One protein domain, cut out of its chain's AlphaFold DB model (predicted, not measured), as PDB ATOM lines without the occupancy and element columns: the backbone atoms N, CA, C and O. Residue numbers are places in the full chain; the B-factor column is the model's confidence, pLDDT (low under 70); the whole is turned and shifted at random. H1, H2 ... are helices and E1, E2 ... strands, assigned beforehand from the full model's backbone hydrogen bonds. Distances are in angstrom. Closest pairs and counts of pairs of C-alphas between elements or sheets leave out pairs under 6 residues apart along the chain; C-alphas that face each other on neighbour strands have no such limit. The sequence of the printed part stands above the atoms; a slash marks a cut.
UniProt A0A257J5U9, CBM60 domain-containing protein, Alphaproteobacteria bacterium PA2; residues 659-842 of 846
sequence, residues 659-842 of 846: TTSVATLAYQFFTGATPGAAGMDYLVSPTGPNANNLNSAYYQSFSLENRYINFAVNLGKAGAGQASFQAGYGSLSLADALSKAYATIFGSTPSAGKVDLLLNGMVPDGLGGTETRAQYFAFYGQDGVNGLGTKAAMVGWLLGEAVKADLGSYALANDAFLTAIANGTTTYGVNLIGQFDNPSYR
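AT A GLANCE: This is residues 659 to 842 of the 846 residues of the protein "CBM60 domain-containing protein" of Alphaproteobacteria bacterium PA2 (UniProt A0A257J5U9). A rounded cluster of helices is built round H9, which runs through the core with H1, H4 and H6 beside it. H8 and H5 cross the end of H9 near residue 788, while H10, with H11 packed on it, meets the other end; the small hairpin E1 and E2 and the link after H10 lie at opposite extremes of the domain. H2, the winding stretch of residues 684 to 696 and the short H3 lie at the outside. The printed part has 184 residues with eleven named helices and two named strands, in the order H1 to H7, E1, E2, H8 to H11; the strands make one antiparallel sheet, E1 - E2, and the class is mostly helix. It is compact, with a radius of gyration of the C-alphas of 15.8 A and spans of 45 by 38 by 29 A.

HOW THE PARTS SIT: H1, residues 660 to 671, H4, residues 704 to 718, and H9, residues 788 to 804, form a bundle, three helices side by side. H1 and H4 touch, closest at the C-alphas of Val 662 and Tyr 708, 5.7 A, and run the same way at a shallow tilt of 33 degrees, only just short of steep. H9 is the hub and touches six helices. H4 and H9 touch, closest at the C-alphas of Ile 709 and Gly 796, 4.2 A, and run opposite ways at 34 degrees, a shallow tilt only just short of steep. H2, residues 677 to 683, and H1 only just touch, with 3 pairs of C-alphas within 8 A, the closest those of Ala 663 and Leu 683, 7.0 A. H3, residues 697 to 700, is close to H4 but not clearly touching; the closest C-alphas, of Tyr 699 and Arg 707, are 6.5 A apart. H5, residues 722 to 729, and H4 touch only at the corner, the C-alphas of Gly 716 and Gln 722 being closest at 4.5 A. H6, residues 734 to 746, touches H9, closest at the C-alphas of Leu 734 and Lys 791, 6.3 A. H7, residues 752 to 760, touches H6, closest at the C-alphas of Ala 735 and Val 755, 6.5 A. E1, residues 762 to 764, and E2, residues 770 to 772, form a hairpin; N 763 and O 771 are within hydrogen-bond range at 2.8 A. H8, residues 773 to 781, touches H9 at a steep tilt of 63 degrees, closest at the C-alphas of Gly 781 and Gly 789, 3.9 A. H10, residues 809 to 822, touches H9, closest at the C-alphas of Val 803 and Ala 811, 5.0 A. H11, residues 832 to 836, touches H10, closest at the C-alphas of Ala 813 and Phe 836, 4.8 A. Every O i to N i+4 pair is within hydrogen-bond range in each named helix but H3, which is too short for such a pair and has its one O i to N i+3 pair within range.

IN THESE COORDINATES: H1 begins at C-alpha 660, (43.564, 11.767, -57.275), and is 15.9 A long from first to last C-alpha. H4 measures 21.5 A, H6 17.6 A and H10 19.8 A. H9, 24.3 A long, begins at C-alpha 788, (41.557, 26.136, -38.087). H11 ends at C-alpha 836, (35.036, 0.778, -48.923).

THE WHOLE: The two C-alphas farthest apart, those of Gly 769 and Thr 825, are 48.3 A apart. The printed part has no cut. The link from H2 to H3, 13 residues, is long. The mean pLDDT of the printed part is 94.1, and residue 766 is under 70.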
ATOM      1  N   THR A 659      47.988  12.839 -56.611       95.25
ATOM      2  CA  THR A 659      46.985  13.535 -57.425       95.25
ATOM      3  C   THR A 659      45.571  13.181 -56.968       95.25
ATOM      4  O   THR A 659      45.049  13.804 -56.048       95.25
ATOM      5  N   THR A 660      44.943  12.170 -57.557       97.75
ATOM      6  CA  THR A 660      43.564  11.767 -57.275       97.75
ATOM      7  C   THR A 660      43.338  11.435 -55.808       97.75
ATOM      8  O   THR A 660      42.364  11.931 -55.242       97.75
ATOM      9  N   SER A 661      44.261  10.718 -55.162       98.44
ATOM     10  CA  SER A 661      44.169  10.393 -53.734       98.44
ATOM     11  C   SER A 661      44.203  11.644 -52.846       98.44
ATOM     12  O   SER A 661      43.523  11.690 -51.822       98.44
ATOM     13  N   VAL A 662      44.906  12.711 -53.263       98.38
ATOM     14  CA  VAL A 662      44.898  14.005 -52.553       98.38
ATOM     15  C   VAL A 662      43.482  14.571 -52.507       98.38
ATOM     16  O   VAL A 662      43.002  14.979 -51.447       98.38
ATOM     17  N   ALA A 663      42.798  14.569 -53.652       98.12
ATOM     18  CA  ALA A 663      41.443  15.087 -53.764       98.12
ATOM     19  C   ALA A 663      40.431  14.193 -53.037       98.12
ATOM     20  O   ALA A 663      39.654  14.704 -52.229       98.12
ATOM     21  N   THR A 664      40.438  12.880 -53.284       98.56
ATOM     22  CA  THR A 664      39.448  11.943 -52.725       98.56
ATOM     23  C   THR A 664      39.522  11.881 -51.205       98.56
ATOM     24  O   THR A 664      38.489  12.003 -50.546       98.56
ATOM     25  N   LEU A 665      40.722  11.772 -50.631       98.62
ATOM     26  CA  LEU A 665      40.907  11.637 -49.187       98.62
ATOM     27  C   LEU A 665      40.614  12.932 -48.433       98.62
ATOM     28  O   LEU A 665      39.934  12.903 -47.405       98.62
ATOM     29  N   ALA A 666      41.081  14.075 -48.944       98.25
ATOM     30  CA  ALA A 666      40.786  15.358 -48.318       98.25
ATOM     31  C   ALA A 666      39.278  15.648 -48.362       98.25
ATOM     32  O   ALA A 666      38.683  15.967 -47.333       98.25
ATOM     33  N   TYR A 667      38.623  15.475 -49.513       98.38
ATOM     34  CA  TYR A 667      37.172  15.659 -49.598       98.38
ATOM     35  C   TYR A 667      36.409  14.681 -48.712       98.38
ATOM     36  O   TYR A 667      35.501  15.115 -48.001       98.38
ATOM     37  N   GLN A 668      36.811  13.410 -48.661       98.12
ATOM     38  CA  GLN A 668      36.198  12.447 -47.755       98.12
ATOM     39  C   GLN A 668      36.281  12.919 -46.299       98.12
ATOM     40  O   GLN A 668      35.277  12.885 -45.590       98.12
ATOM     41  N   PHE A 669      37.444  13.403 -45.856       98.38
ATOM     42  CA  PHE A 669      37.624  13.862 -44.481       98.38
ATOM     43  C   PHE A 669      36.796  15.116 -44.169       98.38
ATOM     44  O   PHE A 669      36.127  15.196 -43.139       98.38
ATOM     45  N   PHE A 670      36.851  16.117 -45.049       98.12
ATOM     46  CA  PHE A 670      36.275  17.433 -44.777       98.12
ATOM     47  C   PHE A 670      34.786  17.548 -45.140       98.12
ATOM     48  O   PHE A 670      34.087  18.396 -44.584       98.12
ATOM     49  N   THR A 671      34.294  16.718 -46.063       96.56
ATOM     50  CA  THR A 671      32.924  16.803 -46.605       96.56
ATOM     51  C   THR A 671      32.117  15.510 -46.455       96.56
ATOM     52  O   THR A 671      30.894  15.550 -46.559       96.56
ATOM     53  N   GLY A 672      32.766  14.380 -46.150       96.12
ATOM     54  CA  GLY A 672      32.115  13.079 -45.956       96.12
ATOM     55  C   GLY A 672      31.917  12.254 -47.232       96.12
ATOM     56  O   GLY A 672      31.378  11.149 -47.150       96.12
ATOM     57  N   ALA A 673      32.342  12.768 -48.388       96.75
ATOM     58  CA  ALA A 673      32.318  12.071 -49.669       96.75
ATOM     59  C   ALA A 673      33.486  12.511 -50.559       96.75
ATOM     60  O   ALA A 673      34.056  13.579 -50.349       96.75
ATOM     61  N   THR A 674      33.832  11.709 -51.564       97.94
ATOM     62  CA  THR A 674      34.766  12.106 -52.629       97.94
ATOM     63  C   THR A 674      34.149  13.192 -53.521       97.94
ATOM     64  O   THR A 674      32.923  13.341 -53.548       97.94
ATOM     65  N   PRO A 675      34.946  13.972 -54.280       97.75
ATOM     66  CA  PRO A 675      34.394  14.845 -55.315       97.75
ATOM     67  C   PRO A 675      33.631  14.008 -56.343       97.75
ATOM     68  O   PRO A 675      34.010  12.868 -56.586       97.75
ATOM     69  N   GLY A 676      32.598  14.563 -56.981       97.19
ATOM     70  CA  GLY A 676      31.986  13.942 -58.164       97.19
ATOM     71  C   GLY A 676      32.921  13.974 -59.381       97.19
ATOM     72  O   GLY A 676      33.952  14.642 -59.346       97.19
ATOM     73  N   ALA A 677      32.546  13.318 -60.485       94.88
ATOM     74  CA  ALA A 677      33.381  13.239 -61.696       94.88
ATOM     75  C   ALA A 677      33.845  14.619 -62.212       94.88
ATOM     76  O   ALA A 677      35.042  14.859 -62.306       94.88
ATOM     77  N   ALA A 678      32.926  15.575 -62.393       95.88
ATOM     78  CA  ALA A 678      33.281  16.941 -62.803       95.88
ATOM     79  C   ALA A 678      34.176  17.669 -61.779       95.88
ATOM     80  O   ALA A 678      34.990  18.520 -62.137       95.88
ATOM     81  N   GLY A 679      34.038  17.334 -60.492       96.69
ATOM     82  CA  GLY A 679      34.928  17.829 -59.444       96.69
ATOM     83  C   GLY A 679      36.338  17.259 -59.589       96.69
ATOM     84  O   GLY A 679      37.304  18.000 -59.454       96.69
ATOM     85  N   MET A 680      36.464  15.974 -59.919       97.12
ATOM     86  CA  MET A 680      37.758  15.353 -60.204       97.12
ATOM     87  C   MET A 680      38.427  15.962 -61.436       97.12
ATOM     88  O   MET A 680      39.616  16.263 -61.376       97.12
ATOM     89  N   ASP A 681      37.676  16.234 -62.502       94.12
ATOM     90  CA  ASP A 681      38.223  16.887 -63.697       94.12
ATOM     91  C   ASP A 681      38.724  18.304 -63.380       94.12
ATOM     92  O   ASP A 681      39.812  18.692 -63.796       94.12
ATOM     93  N   TYR A 682      37.987  19.063 -62.561       95.50
ATOM     94  CA  TYR A 682      38.422  20.383 -62.096       95.50
ATOM     95  C   TYR A 682      39.653  20.316 -61.172       95.50
ATOM     96  O   TYR A 682      40.489  21.216 -61.166       95.50
ATOM     97  N   LEU A 683      39.769  19.295 -60.325       96.25
ATOM     98  CA  LEU A 683      40.815  19.248 -59.297       96.25
ATOM     99  C   LEU A 683      42.096  18.564 -59.774       96.25
ATOM    100  O   LEU A 683      43.170  18.910 -59.283       96.25
ATOM    101  N   VAL A 684      41.997  17.614 -60.703       95.75
ATOM    102  CA  VAL A 684      43.098  16.721 -61.080       95.75
ATOM    103  C   VAL A 684      43.460  16.835 -62.554       95.75
ATOM    104  O   VAL A 684      44.647  16.881 -62.860       95.75
ATOM    105  N   SER A 685      42.491  16.886 -63.468       92.50
ATOM    106  CA  SER A 685      42.793  16.738 -64.896       92.50
ATOM    107  C   SER A 685      43.736  17.841 -65.411       92.50
ATOM    108  O   SER A 685      43.425  19.023 -65.235       92.50
ATOM    109  N   PRO A 686      44.860  17.498 -66.081       88.25
ATOM    110  CA  PRO A 686      45.769  18.485 -66.669       88.25
ATOM    111  C   PRO A 686      45.107  19.358 -67.742       88.25
ATOM    112  O   PRO A 686      45.497  20.509 -67.919       88.25
ATOM    113  N   THR A 687      44.110  18.810 -68.441       84.94
ATOM    114  CA  THR A 687      43.335  19.473 -69.500       84.94
ATOM    115  C   THR A 687      41.981  19.985 -68.996       84.94
ATOM    116  O   THR A 687      41.181  20.520 -69.762       84.94
ATOM    117  N   GLY A 688      41.724  19.845 -67.691       86.31
ATOM    118  CA  GLY A 688      40.519  20.326 -67.038       86.31
ATOM    119  C   GLY A 688      40.437  21.858 -66.966       86.31
ATOM    120  O   GLY A 688      41.407  22.575 -67.213       86.31
ATOM    121  N   PRO A 689      39.278  22.401 -66.559       89.00
ATOM    122  CA  PRO A 689      39.009  23.846 -66.549       89.00
ATOM    123  C   PRO A 689      39.845  24.657 -65.540       89.00
ATOM    124  O   PRO A 689      39.788  25.888 -65.539       89.00
ATOM    125  N   ASN A 690      40.599  24.002 -64.658       91.62
ATOM    126  CA  ASN A 690      41.413  24.640 -63.631       91.62
ATOM    127  C   ASN A 690      42.902  24.537 -63.980       91.62
ATOM    128  O   ASN A 690      43.498  23.465 -63.882       91.62
ATOM    129  N   ALA A 691      43.530  25.671 -64.289       87.69
ATOM    130  CA  ALA A 691      44.967  25.734 -64.567       87.69
ATOM    131  C   ALA A 691      45.850  25.394 -63.345       87.69
ATOM    132  O   ALA A 691      47.005  25.011 -63.508       87.69
ATOM    133  N   ASN A 692      45.308  25.498 -62.126       90.12
ATOM    134  CA  ASN A 692      45.988  25.184 -60.865       90.12
ATOM    135  C   ASN A 692      45.494  23.850 -60.277       90.12
ATOM    136  O   ASN A 692      45.233  23.739 -59.078       90.12
ATOM    137  N   ASN A 693      45.292  22.844 -61.128       93.38
ATOM    138  CA  ASN A 693      44.946  21.485 -60.709       93.38
ATOM    139  C   ASN A 693      46.148  20.767 -60.058       93.38
ATOM    140  O   ASN A 693      47.282  21.247 -60.102       93.38
ATOM    141  N   LEU A 694      45.920  19.595 -59.467       94.31
ATOM    142  CA  LEU A 694      46.936  18.800 -58.761       94.31
ATOM    143  C   LEU A 694      48.071  18.270 -59.664       94.31
ATOM    144  O   LEU A 694      49.115  17.860 -59.152       94.31
ATOM    145  N   ASN A 695      47.903  18.334 -60.987       90.56
ATOM    146  CA  ASN A 695      48.930  18.033 -61.986       90.56
ATOM    147  C   ASN A 695      49.659  19.276 -62.521       90.56
ATOM    148  O   ASN A 695      50.621  19.137 -63.277       90.56
ATOM    149  N   SER A 696      49.256  20.484 -62.117       89.25
ATOM    150  CA  SER A 696      49.902  21.736 -62.525       89.25
ATOM    151  C   SER A 696      51.347  21.843 -62.026       89.25
ATOM    152  O   SER A 696      51.715  21.282 -60.990       89.25
ATOM    153  N   ALA A 697      52.162  22.646 -62.720       86.31
ATOM    154  CA  ALA A 697      53.555  22.907 -62.347       86.31
ATOM    155  C   ALA A 697      53.712  23.401 -60.892       86.31
ATOM    156  O   ALA A 697      54.705  23.091 -60.241       86.31
ATOM    157  N   TYR A 698      52.708  24.114 -60.368       87.94
ATOM    158  CA  TYR A 698      52.674  24.568 -58.978       87.94
ATOM    159  C   TYR A 698      52.658  23.403 -57.976       87.94
ATOM    160  O   TYR A 698      53.447  23.393 -57.036       87.94
ATOM    161  N   TYR A 699      51.802  22.396 -58.181       89.50
ATOM    162  CA  TYR A 699      51.756  21.228 -57.294       89.50
ATOM    163  C   TYR A 699      52.915  20.255 -57.552       89.50
ATOM    164  O   TYR A 699      53.326  19.544 -56.635       89.50
ATOM    165  N   GLN A 700      53.488  20.243 -58.762       85.44
ATOM    166  CA  GLN A 700      54.648  19.406 -59.098       85.44
ATOM    167  C   GLN A 700      55.907  19.722 -58.283       85.44
ATOM    168  O   GLN A 700      56.705  18.817 -58.059       85.44
ATOM    169  N   SER A 701      56.063  20.942 -57.760       87.62
ATOM    170  CA  SER A 701      57.196  21.277 -56.889       87.62
ATOM    171  C   SER A 701      57.017  20.835 -55.429       87.62
ATOM    172  O   SER A 701      57.909  21.066 -54.614       87.62
ATOM    173  N   PHE A 702      55.863  20.269 -55.055       90.50
ATOM    174  CA  PHE A 702      55.553  19.933 -53.662       90.50
ATOM    175  C   PHE A 702      55.875  18.465 -53.377       90.50
ATOM    176  O   PHE A 702      55.601  17.588 -54.199       90.50
ATOM    177  N   SER A 703      56.392  18.189 -52.171       92.50
ATOM    178  CA  SER A 703      56.420  16.819 -51.646       92.50
ATOM    179  C   SER A 703      54.998  16.275 -51.516       92.50
ATOM    180  O   SER A 703      54.039  17.052 -51.438       92.50
ATOM    181  N   LEU A 704      54.865  14.949 -51.444       94.50
ATOM    182  CA  LEU A 704      53.584  14.278 -51.228       94.50
ATOM    183  C   LEU A 704      52.821  14.928 -50.066       94.50
ATOM    184  O   LEU A 704      51.711  15.413 -50.240       94.50
ATOM    185  N   GLU A 705      53.456  15.045 -48.906       94.00
ATOM    186  CA  GLU A 705      52.850  15.603 -47.701       94.00
ATOM    187  C   GLU A 705      52.404  17.057 -47.903       94.00
ATOM    188  O   GLU A 705      51.303  17.433 -47.501       94.00
ATOM    189  N   ASN A 706      53.216  17.873 -48.581       93.75
ATOM    190  CA  ASN A 706      52.895  19.277 -48.829       93.75
ATOM    191  C   ASN A 706      51.735  19.458 -49.810       93.75
ATOM    192  O   ASN A 706      50.988  20.431 -49.681       93.75
ATOM    193  N   ARG A 707      51.524  18.517 -50.743       96.44
ATOM    194  CA  ARG A 707      50.321  18.493 -51.591       96.44
ATOM    195  C   ARG A 707      49.070  18.348 -50.729       96.44
ATOM    196  O   ARG A 707      48.168  19.180 -50.833       96.44
ATOM    197  N   TYR A 708      49.051  17.363 -49.827       98.31
ATOM    198  CA  TYR A 708      47.920  17.162 -48.919       98.31
ATOM    199  C   TYR A 708      47.745  18.323 -47.938       98.31
ATOM    200  O   TYR A 708      46.617  18.763 -47.737       98.31
ATOM    201  N   ILE A 709      48.824  18.857 -47.351       97.31
ATOM    202  CA  ILE A 709      48.765  20.016 -46.443       97.31
ATOM    203  C   ILE A 709      48.126  21.211 -47.149       97.31
ATOM    204  O   ILE A 709      47.150  21.773 -46.653       97.31
ATOM    205  N   ASN A 710      48.652  21.595 -48.315       95.88
ATOM    206  CA  ASN A 710      48.166  22.763 -49.038       95.88
ATOM    207  C   ASN A 710      46.695  22.596 -49.448       95.88
ATOM    208  O   ASN A 710      45.879  23.495 -49.231       95.88
ATOM    209  N   PHE A 711      46.345  21.424 -49.980       96.88
ATOM    210  CA  PHE A 711      44.983  21.124 -50.399       96.88
ATOM    211  C   PHE A 711      44.002  21.106 -49.215       96.88
ATOM    212  O   PHE A 711      42.929  21.710 -49.282       96.88
ATOM    213  N   ALA A 712      44.390  20.484 -48.099       98.12
ATOM    214  CA  ALA A 712      43.592  20.422 -46.880       98.12
ATOM    215  C   ALA A 712      43.358  21.806 -46.267       98.12
ATOM    216  O   ALA A 712      42.237  22.099 -45.853       98.12
ATOM    217  N   VAL A 713      44.368  22.683 -46.242       97.69
ATOM    218  CA  VAL A 713      44.203  24.066 -45.768       97.69
ATOM    219  C   VAL A 713      43.185  24.809 -46.628       97.69
ATOM    220  O   VAL A 713      42.256  25.403 -46.080       97.69
ATOM    221  N   ASN A 714      43.291  24.727 -47.956       94.94
ATOM    222  CA  ASN A 714      42.332  25.374 -48.854       94.94
ATOM    223  C   ASN A 714      40.905  24.862 -48.618       94.94
ATOM    224  O   ASN A 714      39.974  25.658 -48.493       94.94
ATOM    225  N   LEU A 715      40.728  23.545 -48.488       96.44
ATOM    226  CA  LEU A 715      39.410  22.932 -48.342       96.44
ATOM    227  C   LEU A 715      38.790  23.135 -46.949       96.44
ATOM    228  O   LEU A 715      37.605  23.454 -46.845       96.44
ATOM    229  N   GLY A 716      39.581  22.957 -45.890       96.00
ATOM    230  CA  GLY A 716      39.137  22.968 -44.494       96.00
ATOM    231  C   GLY A 716      39.132  24.347 -43.832       96.00
ATOM    232  O   GLY A 716      38.391  24.548 -42.871       96.00
ATOM    233  N   LYS A 717      39.922  25.314 -44.324       94.88
ATOM    234  CA  LYS A 717      39.938  26.690 -43.790       94.88
ATOM    235  C   LYS A 717      38.980  27.623 -44.527       94.88
ATOM    236  O   LYS A 717      38.387  28.484 -43.884       94.88
ATOM    237  N   ALA A 718      38.861  27.489 -45.849       91.31
ATOM    238  CA  ALA A 718      38.132  28.447 -46.688       91.31
ATOM    239  C   ALA A 718      37.196  27.806 -47.732       91.31
ATOM    240  O   ALA A 718      36.418  28.518 -48.361       91.31
ATOM    241  N   GLY A 719      37.273  26.490 -47.933       93.25
ATOM    242  CA  GLY A 719      36.535  25.776 -48.972       93.25
ATOM    243  C   GLY A 719      35.256  25.100 -48.482       93.25
ATOM    244  O   GLY A 719      34.728  25.388 -47.407       93.25
ATOM    245  N   ALA A 720      34.769  24.147 -49.282       93.00
ATOM    246  CA  ALA A 720      33.525  23.414 -49.033       93.00
ATOM    247  C   ALA A 720      33.508  22.637 -47.700       93.00
ATOM    248  O   ALA A 720      32.441  22.347 -47.167       93.00
ATOM    249  N   GLY A 721      34.682  22.322 -47.149       96.00
ATOM    250  CA  GLY A 721      34.846  21.612 -45.885       96.00
ATOM    251  C   GLY A 721      34.797  22.479 -44.629       96.00
ATOM    252  O   GLY A 721      34.756  21.947 -43.518       96.00
ATOM    253  N   GLN A 722      34.828  23.807 -44.776       97.50
ATOM    254  CA  GLN A 722      35.108  24.723 -43.670       97.50
ATOM    255  C   GLN A 722      34.098  24.617 -42.527       97.50
ATOM    256  O   GLN A 722      34.496  24.490 -41.368       97.50
ATOM    257  N   ALA A 723      32.798  24.637 -42.833       96.62
ATOM    258  CA  ALA A 723      31.757  24.652 -41.807       96.62
ATOM    259  C   ALA A 723      31.764  23.356 -40.978       96.62
ATOM    260  O   ALA A 723      31.738  23.394 -39.744       96.62
ATOM    261  N   SER A 724      31.873  22.212 -41.659       94.81
ATOM    262  CA  SER A 724      31.966  20.883 -41.048       94.81
ATOM    263  C   SER A 724      33.216  20.757 -40.175       94.81
ATOM    264  O   SER A 724      33.151  20.276 -39.041       94.81
ATOM    265  N   PHE A 725      34.356  21.245 -40.671       98.00
ATOM    266  CA  PHE A 725      35.617  21.179 -39.944       98.00
ATOM    267  C   PHE A 725      35.635  22.102 -38.723       98.00
ATOM    268  O   PHE A 725      36.052  21.683 -37.643       98.00
ATOM    269  N   GLN A 726      35.099  23.319 -38.847       97.75
ATOM    270  CA  GLN A 726      34.935  24.245 -37.728       97.75
ATOM    271  C   GLN A 726      34.074  23.630 -36.619       97.75
ATOM    272  O   GLN A 726      34.450  23.703 -35.449       97.75
ATOM    273  N   ALA A 727      32.958  22.986 -36.970       96.94
ATOM    274  CA  ALA A 727      32.092  22.316 -36.002       96.94
ATOM    275  C   ALA A 727      32.791  21.130 -35.308       96.94
ATOM    276  O   ALA A 727      32.604  20.914 -34.111       96.94
ATOM    277  N   GLY A 728      33.610  20.367 -36.040       96.19
ATOM    278  CA  GLY A 728      34.264  19.163 -35.522       96.19
ATOM    279  C   GLY A 728      35.585  19.390 -34.774       96.19
ATOM    280  O   GLY A 728      35.916  18.585 -33.898       96.19
ATOM    281  N   TYR A 729      36.341  20.434 -35.130       98.00
ATOM    282  CA  TYR A 729      37.738  20.642 -34.716       98.00
ATOM    283  C   TYR A 729      38.045  22.064 -34.220       98.00
ATOM    284  O   TYR A 729      39.101  22.295 -33.621       98.00
ATOM    285  N   GLY A 730      37.143  23.029 -34.427       96.44
ATOM    286  CA  GLY A 730      37.386  24.439 -34.113       96.44
ATOM    287  C   GLY A 730      37.737  24.689 -32.645       96.44
ATOM    288  O   GLY A 730      38.697  25.401 -32.363       96.44
ATOM    289  N   SER A 731      37.031  24.040 -31.713       97.00
ATOM    290  CA  SER A 731      37.232  24.209 -30.265       97.00
ATOM    291  C   SER A 731      38.355  23.358 -29.661       97.00
ATOM    292  O   SER A 731      38.648  23.504 -28.478       97.00
ATOM    293  N   LEU A 732      38.953  22.440 -30.428       97.81
ATOM    294  CA  LEU A 732      39.986  21.528 -29.928       97.81
ATOM    295  C   LEU A 732      41.348  22.228 -29.824       97.81
ATOM    296  O   LEU A 732      41.641  23.138 -30.602       97.81
ATOM    297  N   SER A 733      42.213  21.775 -28.915       97.44
ATOM    298  CA  SER A 733      43.647  22.076 -29.017       97.44
ATOM    299  C   SER A 733      44.247  21.360 -30.236       97.44
ATOM    300  O   SER A 733      43.645  20.422 -30.765       97.44
ATOM    301  N   LEU A 734      45.435  21.762 -30.698       97.44
ATOM    302  CA  LEU A 734      46.117  21.045 -31.787       97.44
ATOM    303  C   LEU A 734      46.381  19.564 -31.443       97.44
ATOM    304  O   LEU A 734      46.220  18.703 -32.303       97.44
ATOM    305  N   ALA A 735      46.718  19.254 -30.186       97.62
ATOM    306  CA  ALA A 735      46.959  17.885 -29.723       97.62
ATOM    307  C   ALA A 735      45.681  17.030 -29.722       97.62
ATOM    308  O   ALA A 735      45.689  15.904 -30.223       97.62
ATOM    309  N   ASP A 736      44.564  17.579 -29.235       97.88
ATOM    310  CA  ASP A 736      43.272  16.877 -29.242       97.88
ATOM    311  C   ASP A 736      42.748  16.692 -30.670       97.88
ATOM    312  O   ASP A 736      42.211  15.636 -31.018       97.88
ATOM    313  N   ALA A 737      42.942  17.707 -31.521       98.31
ATOM    314  CA  ALA A 737      42.629  17.635 -32.942       98.31
ATOM    315  C   ALA A 737      43.435  16.529 -33.635       98.31
ATOM    316  O   ALA A 737      42.849  15.743 -34.381       98.31
ATOM    317  N   LEU A 738      44.741  16.426 -33.360       98.38
ATOM    318  CA  LEU A 738      45.590  15.370 -33.908       98.38
ATOM    319  C   LEU A 738      45.126  13.994 -33.445       98.38
ATOM    320  O   LEU A 738      44.943  13.118 -34.282       98.38
ATOM    321  N   SER A 739      44.874  13.805 -32.149       98.12
ATOM    322  CA  SER A 739      44.400  12.520 -31.622       98.12
ATOM    323  C   SER A 739      43.096  12.070 -32.298       98.12
ATOM    324  O   SER A 739      42.987  10.933 -32.764       98.12
ATOM    325  N   LYS A 740      42.134  12.992 -32.452       98.06
ATOM    326  CA  LYS A 740      40.857  12.731 -33.130       98.06
ATOM    327  C   LYS A 740      41.025  12.434 -34.625       98.06
ATOM    328  O   LYS A 740      40.408  11.499 -35.136       98.06
ATOM    329  N   ALA A 741      41.828  13.226 -35.338       98.19
ATOM    330  CA  ALA A 741      42.086  13.024 -36.765       98.19
ATOM    331  C   ALA A 741      42.838  11.712 -37.020       98.19
ATOM    332  O   ALA A 741      42.434  10.944 -37.884       98.19
ATOM    333  N   TYR A 742      43.854  11.405 -36.212       97.75
ATOM    334  CA  TYR A 742      44.602  10.154 -36.291       97.75
ATOM    335  C   TYR A 742      43.674   8.948 -36.108       97.75
ATOM    336  O   TYR A 742      43.682   8.042 -36.935       97.75
ATOM    337  N   ALA A 743      42.817   8.955 -35.079       95.56
ATOM    338  CA  ALA A 743      41.851   7.876 -34.866       95.56
ATOM    339  C   ALA A 743      40.898   7.692 -36.057       95.56
ATOM    340  O   ALA A 743      40.552   6.565 -36.402       95.56
ATOM    341  N   THR A 744      40.515   8.794 -36.703       95.75
ATOM    342  CA  THR A 744      39.646   8.784 -37.887       95.75
ATOM    343  C   THR A 744      40.360   8.203 -39.110       95.75
ATOM    344  O   THR A 744      39.778   7.400 -39.829       95.75
ATOM    345  N   ILE A 745      41.617   8.590 -39.338       97.19
ATOM    346  CA  ILE A 745      42.389   8.239 -40.539       97.19
ATOM    347  C   ILE A 745      42.943   6.811 -40.453       97.19
ATOM    348  O   ILE A 745      42.820   6.035 -41.400       97.19
ATOM    349  N   PHE A 746      43.513   6.448 -39.302       94.25
ATOM    350  CA  PHE A 746      44.211   5.177 -39.091       94.25
ATOM    351  C   PHE A 746      43.346   4.095 -38.428       94.25
ATOM    352  O   PHE A 746      43.741   2.929 -38.384       94.25
ATOM    353  N   GLY A 747      42.172   4.458 -37.902       88.88
ATOM    354  CA  GLY A 747      41.241   3.530 -37.254       88.88
ATOM    355  C   GLY A 747      41.587   3.168 -35.802       88.88
ATOM    356  O   GLY A 747      40.919   2.313 -35.219       88.88
ATOM    357  N   SER A 748      42.604   3.795 -35.198       87.44
ATOM    358  CA  SER A 748      42.985   3.592 -33.791       87.44
ATOM    359  C   SER A 748      43.482   4.877 -33.123       87.44
ATOM    360  O   SER A 748      44.128   5.709 -33.750       87.44
ATOM    361  N   THR A 749      43.175   5.064 -31.836       91.44
ATOM    362  CA  THR A 749      43.576   6.265 -31.081       91.44
ATOM    363  C   THR A 749      45.069   6.223 -30.729       91.44
ATOM    364  O   THR A 749      45.513   5.231 -30.143       91.44
ATOM    365  N   PRO A 750      45.859   7.275 -31.022       93.69
ATOM    366  CA  PRO A 750      47.281   7.296 -30.691       93.69
ATOM    367  C   PRO A 750      47.504   7.513 -29.187       93.69
ATOM    368  O   PRO A 750      46.696   8.137 -28.498       93.69
ATOM    369  N   SER A 751      48.639   7.039 -28.668       95.00
ATOM    370  CA  SER A 751      49.058   7.350 -27.296       95.00
ATOM    371  C   SER A 751      49.471   8.821 -27.164       95.00
ATOM    372  O   SER A 751      49.915   9.440 -28.131       95.00
ATOM    373  N   ALA A 752      49.401   9.381 -25.952       92.94
ATOM    374  CA  ALA A 752      49.838  10.758 -25.699       92.94
ATOM    375  C   ALA A 752      51.311  10.995 -26.087       92.94
ATOM    376  O   ALA A 752      51.633  12.029 -26.662       92.94
ATOM    377  N   GLY A 753      52.190  10.013 -25.850       94.19
ATOM    378  CA  GLY A 753      53.593  10.083 -26.276       94.19
ATOM    379  C   GLY A 753      53.752  10.104 -27.799       94.19
ATOM    380  O   GLY A 753      54.590  10.834 -28.317       94.19
ATOM    381  N   LYS A 754      52.908   9.368 -28.538       93.81
ATOM    382  CA  LYS A 754      52.892   9.430 -30.005       93.81
ATOM    383  C   LYS A 754      52.411  10.796 -30.495       93.81
ATOM    384  O   LYS A 754      53.033  11.356 -31.386       93.81
ATOM    385  N   VAL A 755      51.363  11.365 -29.892       96.19
ATOM    386  CA  VAL A 755      50.897  12.730 -30.212       96.19
ATOM    387  C   VAL A 755      52.012  13.759 -30.001       96.19
ATOM    388  O   VAL A 755      52.240  14.592 -30.875       96.19
ATOM    389  N   ASP A 756      52.742  13.667 -28.887       93.69
ATOM    390  CA  ASP A 756      53.876  14.547 -28.589       93.69
ATOM    391  C   ASP A 756      54.985  14.434 -29.650       93.69
ATOM    392  O   ASP A 756      55.388  15.439 -30.231       93.69
ATOM    393  N   LEU A 757      55.393  13.212 -30.011       94.88
ATOM    394  CA  LEU A 757      56.375  12.964 -31.078       94.88
ATOM    395  C   LEU A 757      55.915  13.488 -32.452       94.88
ATOM    396  O   LEU A 757      56.712  14.022 -33.234       94.88
ATOM    397  N   LEU A 758      54.624  13.347 -32.762       95.31
ATOM    398  CA  LEU A 758      54.039  13.808 -34.022       95.31
ATOM    399  C   LEU A 758      53.911  15.340 -34.090       95.31
ATOM    400  O   LEU A 758      53.908  15.880 -35.190       95.31
ATOM    401  N   LEU A 759      53.873  16.065 -32.970       96.44
ATOM    402  CA  LEU A 759      53.833  17.536 -32.977       96.44
ATOM    403  C   LEU A 759      55.205  18.183 -32.776       96.44
ATOM    404  O   LEU A 759      55.501  19.194 -33.410       96.44
ATOM    405  N   ASN A 760      56.045  17.594 -31.927       93.81
ATOM    406  CA  ASN A 760      57.311  18.183 -31.493       93.81
ATOM    407  C   ASN A 760      58.534  17.618 -32.225       93.81
ATOM    408  O   ASN A 760      59.650  18.083 -32.004       93.81
ATOM    409  N   GLY A 761      58.344  16.649 -33.125       92.38
ATOM    410  CA  GLY A 761      59.400  16.219 -34.040       92.38
ATOM    411  C   GLY A 761      59.897  17.383 -34.902       92.38
ATOM    412  O   GLY A 761      59.088  18.141 -35.440       92.38
ATOM    413  N   MET A 762      61.218  17.511 -35.031       90.12
ATOM    414  CA  MET A 762      61.853  18.564 -35.826       90.12
ATOM    415  C   MET A 762      61.756  18.249 -37.323       90.12
ATOM    416  O   MET A 762      62.047  17.126 -37.741       90.12
ATOM    417  N   VAL A 763      61.370  19.237 -38.125       88.00
ATOM    418  CA  VAL A 763      61.273  19.169 -39.590       88.00
ATOM    419  C   VAL A 763      62.037  20.335 -40.229       88.00
ATOM    420  O   VAL A 763      62.208  21.364 -39.576       88.00
ATOM    421  N   PRO A 764      62.530  20.202 -41.475       85.38
ATOM    422  CA  PRO A 764      63.159  21.314 -42.187       85.38
ATOM    423  C   PRO A 764      62.184  22.482 -42.396       85.38
ATOM    424  O   PRO A 764      61.057  22.262 -42.831       85.38
ATOM    425  N   ASP A 765      62.636  23.712 -42.149       76.94
ATOM    426  CA  ASP A 765      61.818  24.938 -42.273       76.94
ATOM    427  C   ASP A 765      61.824  25.553 -43.691       76.94
ATOM    428  O   ASP A 765      61.212  26.588 -43.945       76.94
ATOM    429  N   GLY A 766      62.556  24.945 -44.631       67.25
ATOM    430  CA  GLY A 766      62.722  25.457 -45.998       67.25
ATOM    431  C   GLY A 766      63.636  26.687 -46.129       67.25
ATOM    432  O   GLY A 766      63.856  27.156 -47.244       67.25
ATOM    433  N   LEU A 767      64.213  27.178 -45.027       72.12
ATOM    434  CA  LEU A 767      65.148  28.310 -44.950       72.12
ATOM    435  C   LEU A 767      66.558  27.885 -44.500       72.12
ATOM    436  O   LEU A 767      67.424  28.729 -44.265       72.12
ATOM    437  N   GLY A 768      66.803  26.575 -44.402       72.06
ATOM    438  CA  GLY A 768      68.079  25.996 -43.976       72.06
ATOM    439  C   GLY A 768      68.176  25.711 -42.473       72.06
ATOM    440  O   GLY A 768      69.261  25.367 -42.003       72.06
ATOM    441  N   GLY A 769      67.074  25.832 -41.726       82.06
ATOM    442  CA  GLY A 769      66.942  25.477 -40.313       82.06
ATOM    443  C   GLY A 769      65.973  24.311 -40.074       82.06
ATOM    444  O   GLY A 769      65.585  23.584 -40.992       82.06
ATOM    445  N   THR A 770      65.607  24.099 -38.808       90.06
ATOM    446  CA  THR A 770      64.560  23.145 -38.422       90.06
ATOM    447  C   THR A 770      63.590  23.776 -37.431       90.06
ATOM    448  O   THR A 770      63.986  24.577 -36.585       90.06
ATOM    449  N   GLU A 771      62.326  23.381 -37.508       92.00
ATOM    450  CA  GLU A 771      61.257  23.797 -36.600       92.00
ATOM    451  C   GLU A 771      60.452  22.587 -36.116       92.00
ATOM    452  O   GLU A 771      60.547  21.497 -36.679       92.00
ATOM    453  N   THR A 772      59.657  22.748 -35.058       95.00
ATOM    454  CA  THR A 772      58.730  21.682 -34.648       95.00
ATOM    455  C   THR A 772      57.635  21.506 -35.696       95.00
ATOM    456  O   THR A 772      57.188  22.472 -36.318       95.00
ATOM    457  N   ARG A 773      57.123  20.286 -35.858       95.06
ATOM    458  CA  ARG A 773      56.032  20.014 -36.803       95.06
ATOM    459  C   ARG A 773      54.773  20.851 -36.526       95.06
ATOM    460  O   ARG A 773      54.076  21.241 -37.457       95.06
ATOM    461  N   ALA A 774      54.509  21.208 -35.268       96.25
ATOM    462  CA  ALA A 774      53.442  22.141 -34.905       96.25
ATOM    463  C   ALA A 774      53.659  23.564 -35.461       96.25
ATOM    464  O   ALA A 774      52.698  24.194 -35.907       96.25
ATOM    465  N   GLN A 775      54.898  24.068 -35.454       94.25
ATOM    466  CA  GLN A 775      55.242  25.359 -36.066       94.25
ATOM    467  C   GLN A 775      55.133  25.288 -37.590       94.25
ATOM    468  O   GLN A 775      54.506  26.164 -38.186       94.25
ATOM    469  N   TYR A 776      55.584  24.181 -38.180       94.44
ATOM    470  CA  TYR A 776      55.433  23.910 -39.608       94.44
ATOM    471  C   TYR A 776      53.958  23.945 -40.041       94.44
ATOM    472  O   TYR A 776      53.586  24.645 -40.981       94.44
ATOM    473  N   PHE A 777      53.061  23.277 -39.309       96.94
ATOM    474  CA  PHE A 777      51.623  23.356 -39.585       96.94
ATOM    475  C   PHE A 777      51.070  24.775 -39.425       96.94
ATOM    476  O   PHE A 777      50.229  25.192 -40.221       96.94
ATOM    477  N   ALA A 778      51.542  25.529 -38.428       95.81
ATOM    478  CA  ALA A 778      51.113  26.907 -38.211       95.81
ATOM    479  C   ALA A 778      51.567  27.848 -39.334       95.81
ATOM    480  O   ALA A 778      50.822  28.762 -39.697       95.81
ATOM    481  N   PHE A 779      52.737  27.592 -39.924       93.50
ATOM    482  CA  PHE A 779      53.220  28.298 -41.103       93.50
ATOM    483  C   PHE A 779      52.282  28.103 -42.302       93.50
ATOM    484  O   PHE A 779      51.909  29.082 -42.940       93.50
ATOM    485  N   TYR A 780      51.812  26.886 -42.585       93.69
ATOM    486  CA  TYR A 780      50.818  26.686 -43.654       93.69
ATOM    487  C   TYR A 780      49.425  27.196 -43.271       93.69
ATOM    488  O   TYR A 780      48.686  27.700 -44.118       93.69
ATOM    489  N   GLY A 781      49.061  27.092 -41.992       95.38
ATOM    490  CA  GLY A 781      47.767  27.521 -41.475       95.38
ATOM    491  C   GLY A 781      47.557  29.034 -41.500       95.38
ATOM    492  O   GLY A 781      46.440  29.485 -41.761       95.38
ATOM    493  N   GLN A 782      48.609  29.828 -41.262       96.50
ATOM    494  CA  GLN A 782      48.577  31.301 -41.214       96.50
ATOM    495  C   GLN A 782      47.498  31.861 -40.260       96.50
ATOM    496  O   GLN A 782      46.900  32.906 -40.512       96.50
ATOM    497  N   ASP A 783      47.182  31.134 -39.184       96.25
ATOM    498  CA  ASP A 783      46.170  31.517 -38.189       96.25
ATOM    499  C   ASP A 783      46.521  31.096 -36.749       96.25
ATOM    500  O   ASP A 783      45.663  31.029 -35.866       96.25
ATOM    501  N   GLY A 784      47.815  30.871 -36.497       93.62
ATOM    502  CA  GLY A 784      48.359  30.514 -35.187       93.62
ATOM    503  C   GLY A 784      48.195  29.032 -34.838       93.62
ATOM    504  O   GLY A 784      47.466  28.288 -35.484       93.62
ATOM    505  N   VAL A 785      48.875  28.582 -33.777       89.88
ATOM    506  CA  VAL A 785      49.047  27.146 -33.464       89.88
ATOM    507  C   VAL A 785      47.738  26.373 -33.222       89.88
ATOM    508  O   VAL A 785      47.676  25.173 -33.462       89.88
ATOM    509  N   ASN A 786      46.672  27.048 -32.782       91.31
ATOM    510  CA  ASN A 786      45.348  26.441 -32.571       91.31
ATOM    511  C   ASN A 786      44.305  26.883 -33.611       91.31
ATOM    512  O   ASN A 786      43.117  26.580 -33.457       91.31
ATOM    513  N   GLY A 787      44.740  27.599 -34.649       96.19
ATOM    514  CA  GLY A 787      43.893  28.037 -35.745       96.19
ATOM    515  C   GLY A 787      43.321  26.869 -36.551       96.19
ATOM    516  O   GLY A 787      43.788  25.726 -36.475       96.19
ATOM    517  N   LEU A 788      42.252  27.147 -37.295       97.31
ATOM    518  CA  LEU A 788      41.557  26.136 -38.087       97.31
ATOM    519  C   LEU A 788      42.436  25.665 -39.256       97.31
ATOM    520  O   LEU A 788      42.516  24.469 -39.518       97.31
ATOM    521  N   GLY A 789      43.151  26.586 -39.901       97.94
ATOM    522  CA  GLY A 789      44.133  26.310 -40.945       97.94
ATOM    523  C   GLY A 789      45.262  25.414 -40.454       97.94
ATOM    524  O   GLY A 789      45.566  24.420 -41.102       97.94
ATOM    525  N   THR A 790      45.828  25.694 -39.279       98.25
ATOM    526  CA  THR A 790      46.873  24.846 -38.676       98.25
ATOM    527  C   THR A 790      46.405  23.406 -38.453       98.25
ATOM    528  O   THR A 790      47.125  22.450 -38.740       98.25
ATOM    529  N   LYS A 791      45.164  23.218 -37.989       98.62
ATOM    530  CA  LYS A 791      44.579  21.878 -37.826       98.62
ATOM    531  C   LYS A 791      44.302  21.212 -39.173       98.62
ATOM    532  O   LYS A 791      44.483  20.004 -39.290       98.62
ATOM    533  N   ALA A 792      43.889  21.971 -40.187       98.62
ATOM    534  CA  ALA A 792      43.696  21.449 -41.536       98.62
ATOM    535  C   ALA A 792      45.029  21.005 -42.163       98.62
ATOM    536  O   ALA A 792      45.088  19.931 -42.752       98.62
ATOM    537  N   ALA A 793      46.109  21.765 -41.955       98.44
ATOM    538  CA  ALA A 793      47.463  21.372 -42.342       98.44
ATOM    539  C   ALA A 793      47.875  20.053 -41.671       98.44
ATOM    540  O   ALA A 793      48.318  19.132 -42.351       98.44
ATOM    541  N   MET A 794      47.649  19.918 -40.360       98.50
ATOM    542  CA  MET A 794      47.906  18.672 -39.625       98.50
ATOM    543  C   MET A 794      47.124  17.480 -40.200       98.50
ATOM    544  O   MET A 794      47.695  16.407 -40.384       98.50
ATOM    545  N   VAL A 795      45.840  17.663 -40.529       98.75
ATOM    546  CA  VAL A 795      45.021  16.620 -41.172       98.75
ATOM    547  C   VAL A 795      45.596  16.235 -42.532       98.75
ATOM    548  O   VAL A 795      45.758  15.048 -42.799       98.75
ATOM    549  N   GLY A 796      45.924  17.218 -43.376       98.50
ATOM    550  CA  GLY A 796      46.541  16.968 -44.676       98.50
ATOM    551  C   GLY A 796      47.830  16.162 -44.536       98.50
ATOM    552  O   GLY A 796      47.999  15.145 -45.200       98.50
ATOM    553  N   TRP A 797      48.692  16.541 -43.595       98.25
ATOM    554  CA  TRP A 797      49.903  15.781 -43.307       98.25
ATOM    555  C   TRP A 797      49.606  14.328 -42.907       98.25
ATOM    556  O   TRP A 797      50.186  13.419 -43.491       98.25
ATOM    557  N   LEU A 798      48.666  14.085 -41.983       98.56
ATOM    558  CA  LEU A 798      48.289  12.722 -41.580       98.56
ATOM    559  C   LEU A 798      47.748  11.881 -42.744       98.56
ATOM    560  O   LEU A 798      48.051  10.694 -42.810       98.56
ATOM    561  N   LEU A 799      46.959  12.472 -43.648       98.62
ATOM    562  CA  LEU A 799      46.481  11.788 -44.855       98.62
ATOM    563  C   LEU A 799      47.646  11.422 -45.784       98.62
ATOM    564  O   LEU A 799      47.710  10.291 -46.259       98.62
ATOM    565  N   GLY A 800      48.586  12.348 -45.987       97.75
ATOM    566  CA  GLY A 800      49.799  12.095 -46.765       97.75
ATOM    567  C   GLY A 800      50.655  10.975 -46.168       97.75
ATOM    568  O   GLY A 800      51.085  10.086 -46.897       97.75
ATOM    569  N   GLU A 801      50.850  10.960 -44.846       96.25
ATOM    570  CA  GLU A 801      51.577   9.886 -44.154       96.25
ATOM    571  C   GLU A 801      50.841   8.538 -44.227       96.25
ATOM    572  O   GLU A 801      51.483   7.502 -44.387       96.25
ATOM    573  N   ALA A 802      49.506   8.536 -44.144       96.38
ATOM    574  CA  ALA A 802      48.698   7.323 -44.275       96.38
ATOM    575  C   ALA A 802      48.875   6.671 -45.651       96.38
ATOM    576  O   ALA A 802      49.143   5.477 -45.735       96.38
ATOM    577  N   VAL A 803      48.793   7.467 -46.719       97.00
ATOM    578  CA  VAL A 803      48.988   7.008 -48.102       97.00
ATOM    579  C   VAL A 803      50.435   6.600 -48.364       97.00
ATOM    580  O   VAL A 803      50.711   5.566 -48.962       97.00
ATOM    581  N   LYS A 804      51.402   7.369 -47.861       94.62
ATOM    582  CA  LYS A 804      52.824   7.034 -47.992       94.62
ATOM    583  C   LYS A 804      53.167   5.679 -47.372       94.62
ATOM    584  O   LYS A 804      54.025   4.975 -47.897       94.62
ATOM    585  N   ALA A 805      52.523   5.346 -46.255       92.94
ATOM    586  CA  ALA A 805      52.727   4.100 -45.531       92.94
ATOM    587  C   ALA A 805      51.778   2.965 -45.960       92.94
ATOM    588  O   ALA A 805      51.890   1.879 -45.394       92.94
ATOM    589  N   ASP A 806      50.852   3.217 -46.896       92.38
ATOM    590  CA  ASP A 806      49.760   2.307 -47.278       92.38
ATOM    591  C   ASP A 806      49.018   1.755 -46.047       92.38
ATOM    592  O   ASP A 806      48.845   0.550 -45.853       92.38
ATOM    593  N   LEU A 807      48.640   2.666 -45.142       92.44
ATOM    594  CA  LEU A 807      48.208   2.320 -43.795       92.44
ATOM    595  C   LEU A 807      46.950   3.063 -43.360       92.44
ATOM    596  O   LEU A 807      46.861   4.289 -43.427       92.44
ATOM    597  N   GLY A 808      46.035   2.312 -42.749       92.88
ATOM    598  CA  GLY A 808      44.851   2.857 -42.103       92.88
ATOM    599  C   GLY A 808      43.616   2.833 -42.992       92.88
ATOM    600  O   GLY A 808      43.695   2.677 -44.210       92.88
ATOM    601  N   SER A 809      42.463   3.023 -42.351       93.38
ATOM    602  CA  SER A 809      41.151   2.992 -43.000       93.38
ATOM    603  C   SER A 809      41.054   3.936 -44.193       93.38
ATOM    604  O   SER A 809      40.497   3.554 -45.209       93.38
ATOM    605  N   TYR A 810      41.608   5.148 -44.110       96.88
ATOM    606  CA  TYR A 810      41.508   6.108 -45.215       96.88
ATOM    607  C   TYR A 810      42.308   5.675 -46.449       96.88
ATOM    608  O   TYR A 810      41.734   5.613 -47.532       96.88
ATOM    609  N   ALA A 811      43.596   5.349 -46.294       96.50
ATOM    610  CA  ALA A 811      44.452   4.965 -47.417       96.50
ATOM    611  C   ALA A 811      43.949   3.676 -48.091       96.50
ATOM    612  O   ALA A 811      43.668   3.671 -49.285       96.50
ATOM    613  N   LEU A 812      43.704   2.622 -47.308       95.75
ATOM    614  CA  LEU A 812      43.318   1.317 -47.854       95.75
ATOM    615  C   LEU A 812      41.889   1.299 -48.422       95.75
ATOM    616  O   LEU A 812      41.635   0.630 -49.424       95.75
ATOM    617  N   ALA A 813      40.956   2.063 -47.841       97.31
ATOM    618  CA  ALA A 813      39.633   2.233 -48.444       97.31
ATOM    619  C   ALA A 813      39.701   3.045 -49.744       97.31
ATOM    620  O   ALA A 813      38.909   2.806 -50.654       97.31
ATOM    621  N   ASN A 814      40.641   3.987 -49.859       98.19
ATOM    622  CA  ASN A 814      40.869   4.716 -51.101       98.19
ATOM    623  C   ASN A 814      41.447   3.812 -52.191       98.19
ATOM    624  O   ASN A 814      40.957   3.864 -53.312       98.19
ATOM    625  N   ASP A 815      42.388   2.926 -51.871       96.81
ATOM    626  CA  ASP A 815      42.915   1.956 -52.839       96.81
ATOM    627  C   ASP A 815      41.825   0.994 -53.323       96.81
ATOM    628  O   ASP A 815      41.692   0.735 -54.523       96.81
ATOM    629  N   ALA A 816      40.983   0.511 -52.402       95.81
ATOM    630  CA  ALA A 816      39.825  -0.314 -52.740       95.81
ATOM    631  C   ALA A 816      38.817   0.453 -53.615       95.81
ATOM    632  O   ALA A 816      38.311  -0.089 -54.600       95.81
ATOM    633  N   PHE A 817      38.562   1.727 -53.299       98.00
ATOM    634  CA  PHE A 817      37.710   2.609 -54.093       98.00
ATOM    635  C   PHE A 817      38.272   2.841 -55.500       98.00
ATOM    636  O   PHE A 817      37.545   2.676 -56.475       98.00
ATOM    637  N   LEU A 818      39.558   3.169 -55.637       97.75
ATOM    638  CA  LEU A 818      40.194   3.394 -56.937       97.75
ATOM    639  C   LEU A 818      40.279   2.106 -57.762       97.75
ATOM    640  O   LEU A 818      40.082   2.142 -58.973       97.75
ATOM    641  N   THR A 819      40.457   0.955 -57.114       95.06
ATOM    642  CA  THR A 819      40.332  -0.354 -57.770       95.06
ATOM    643  C   THR A 819      38.915  -0.572 -58.310       95.06
ATOM    644  O   THR A 819      38.737  -1.043 -59.432       95.06
ATOM    645  N   ALA A 820      37.883  -0.206 -57.545       92.19
ATOM    646  CA  ALA A 820      36.497  -0.285 -57.999       92.19
ATOM    647  C   ALA A 820      36.191   0.703 -59.142       92.19
ATOM    648  O   ALA A 820      35.440   0.356 -60.053       92.19
ATOM    649  N   ILE A 821      36.799   1.897 -59.131       94.94
ATOM    650  CA  ILE A 821      36.741   2.853 -60.248       94.94
ATOM    651  C   ILE A 821      37.347   2.228 -61.509       94.94
ATOM    652  O   ILE A 821      36.673   2.195 -62.532       94.94
ATOM    653  N   ALA A 822      38.557   1.663 -61.428       90.19
ATOM    654  CA  ALA A 822      39.211   1.003 -62.563       90.19
ATOM    655  C   ALA A 822      38.390  -0.154 -63.150       90.19
ATOM    656  O   ALA A 822      38.408  -0.383 -64.355       90.19
ATOM    657  N   ASN A 823      37.652  -0.872 -62.304       85.69
ATOM    658  CA  ASN A 823      36.794  -1.978 -62.726       85.69
ATOM    659  C   ASN A 823      35.394  -1.527 -63.186       85.69
ATOM    660  O   ASN A 823      34.552  -2.373 -63.486       85.69
ATOM    661  N   GLY A 824      35.105  -0.221 -63.185       88.19
ATOM    662  CA  GLY A 824      33.798   0.325 -63.556       88.19
ATOM    663  C   GLY A 824      32.656  -0.068 -62.610       88.19
ATOM    664  O   GLY A 824      31.490  -0.001 -62.995       88.19
ATOM    665  N   THR A 825      32.955  -0.500 -61.380       90.94
ATOM    666  CA  THR A 825      31.943  -0.974 -60.417       90.94
ATOM    667  C   THR A 825      31.450   0.112 -59.465       90.94
ATOM    668  O   THR A 825      30.517  -0.116 -58.692       90.94
ATOM    669  N   THR A 826      32.041   1.306 -59.519       93.88
ATOM    670  CA  THR A 826      31.598   2.477 -58.756       93.88
ATOM    671  C   THR A 826      31.837   3.774 -59.530       93.88
ATOM    672  O   THR A 826      32.368   3.770 -60.638       93.88
ATOM    673  N   THR A 827      31.428   4.901 -58.950       95.50
ATOM    674  CA  THR A 827      31.658   6.244 -59.493       95.50
ATOM    675  C   THR A 827      32.154   7.191 -58.403       95.50
ATOM    676  O   THR A 827      32.069   6.911 -57.208       95.50
ATOM    677  N   TYR A 828      32.696   8.328 -58.820       97.31
ATOM    678  CA  TYR A 828      33.082   9.422 -57.934       97.31
ATOM    679  C   TYR A 828      31.854  10.125 -57.328       97.31
ATOM    680  O   TYR A 828      30.785  10.142 -57.935       97.31
ATOM    681  N   GLY A 829      32.003  10.757 -56.161       97.12
ATOM    682  CA  GLY A 829      30.896  11.390 -55.429       97.12
ATOM    683  C   GLY A 829      30.279  10.503 -54.345       97.12
ATOM    684  O   GLY A 829      29.125  10.698 -53.967       97.12
ATOM    685  N   VAL A 830      31.026   9.511 -53.859       97.12
ATOM    686  CA  VAL A 830      30.562   8.518 -52.879       97.12
ATOM    687  C   VAL A 830      31.158   8.765 -51.500       97.12
ATOM    688  O   VAL A 830      32.233   9.348 -51.368       97.12
ATOM    689  N   ASN A 831      30.484   8.271 -50.460       97.31
ATOM    690  CA  ASN A 831      31.087   8.165 -49.134       97.31
ATOM    691  C   ASN A 831      32.091   7.004 -49.134       97.31
ATOM    692  O   ASN A 831      31.702   5.846 -48.982       97.31
ATOM    693  N   LEU A 832      33.371   7.335 -49.311       94.81
ATOM    694  CA  LEU A 832      34.479   6.389 -49.446       94.81
ATOM    695  C   LEU A 832      34.575   5.468 -48.230       94.81
ATOM    696  O   LEU A 832      34.592   4.252 -48.380       94.81
ATOM    697  N   ILE A 833      34.545   6.023 -47.017       94.75
ATOM    698  CA  ILE A 833      34.659   5.220 -45.789       94.75
ATOM    699  C   ILE A 833      33.405   4.374 -45.568       94.75
ATOM    700  O   ILE A 833      33.501   3.210 -45.198       94.75
ATOM    701  N   GLY A 834      32.220   4.927 -45.829       91.69
ATOM    702  CA  GLY A 834      30.960   4.206 -45.642       91.69
ATOM    703  C   GLY A 834      30.775   3.005 -46.574       91.69
ATOM    704  O   GLY A 834      29.940   2.152 -46.278       91.69
ATOM    705  N   GLN A 835      31.515   2.944 -47.684       93.50
ATOM    706  CA  GLN A 835      31.368   1.904 -48.706       93.50
ATOM    707  C   GLN A 835      32.584   0.981 -48.828       93.50
ATOM    708  O   GLN A 835      32.402  -0.197 -49.121       93.50
ATOM    709  N   PHE A 836      33.797   1.495 -48.613       94.94
ATOM    710  CA  PHE A 836      35.036   0.778 -48.923       94.94
ATOM    711  C   PHE A 836      35.911   0.480 -47.701       94.94
ATOM    712  O   PHE A 836      36.872  -0.263 -47.850       94.94
ATOM    713  N   ASP A 837      35.614   0.998 -46.502       91.06
ATOM    714  CA  ASP A 837      36.382   0.646 -45.295       91.06
ATOM    715  C   ASP A 837      36.156  -0.817 -44.876       91.06
ATOM    716  O   ASP A 837      35.044  -1.347 -44.931       91.06
ATOM    717  N   ASN A 838      37.219  -1.465 -44.403       89.38
ATOM    718  CA  ASN A 838      37.202  -2.836 -43.906       89.38
ATOM    719  C   ASN A 838      37.826  -2.879 -42.504       89.38
ATOM    720  O   ASN A 838      38.865  -2.256 -42.279       89.38
ATOM    721  N   PRO A 839      37.275  -3.653 -41.548       85.50
ATOM    722  CA  PRO A 839      37.900  -3.842 -40.241       85.50
ATOM    723  C   PRO A 839      39.385  -4.240 -40.279       85.50
ATOM    724  O   PRO A 839      40.112  -3.876 -39.357       85.50
ATOM    725  N   SER A 840      39.843  -4.946 -41.321       85.81
ATOM    726  CA  SER A 840      41.256  -5.315 -41.502       85.81
ATOM    727  C   SER A 840      42.177  -4.136 -41.830       85.81
ATOM    728  O   SER A 840      43.387  -4.262 -41.672       85.81
ATOM    729  N   TYR A 841      41.634  -2.988 -42.244       87.44
ATOM    730  CA  TYR A 841      42.407  -1.788 -42.581       87.44
ATOM    731  C   TYR A 841      42.818  -0.981 -41.351       87.44
ATOM    732  O   TYR A 841      43.640  -0.067 -41.433       87.44
ATOM    733  N   ARG A 842      42.247  -1.305 -40.187       81.62
ATOM    734  CA  ARG A 842      42.525  -0.602 -38.938       81.62
ATOM    735  C   ARG A 842      43.935  -0.916 -38.472       81.62
ATOM    736  O   ARG A 842      44.313  -2.076 -38.326       81.62
TER     737      ARG A 842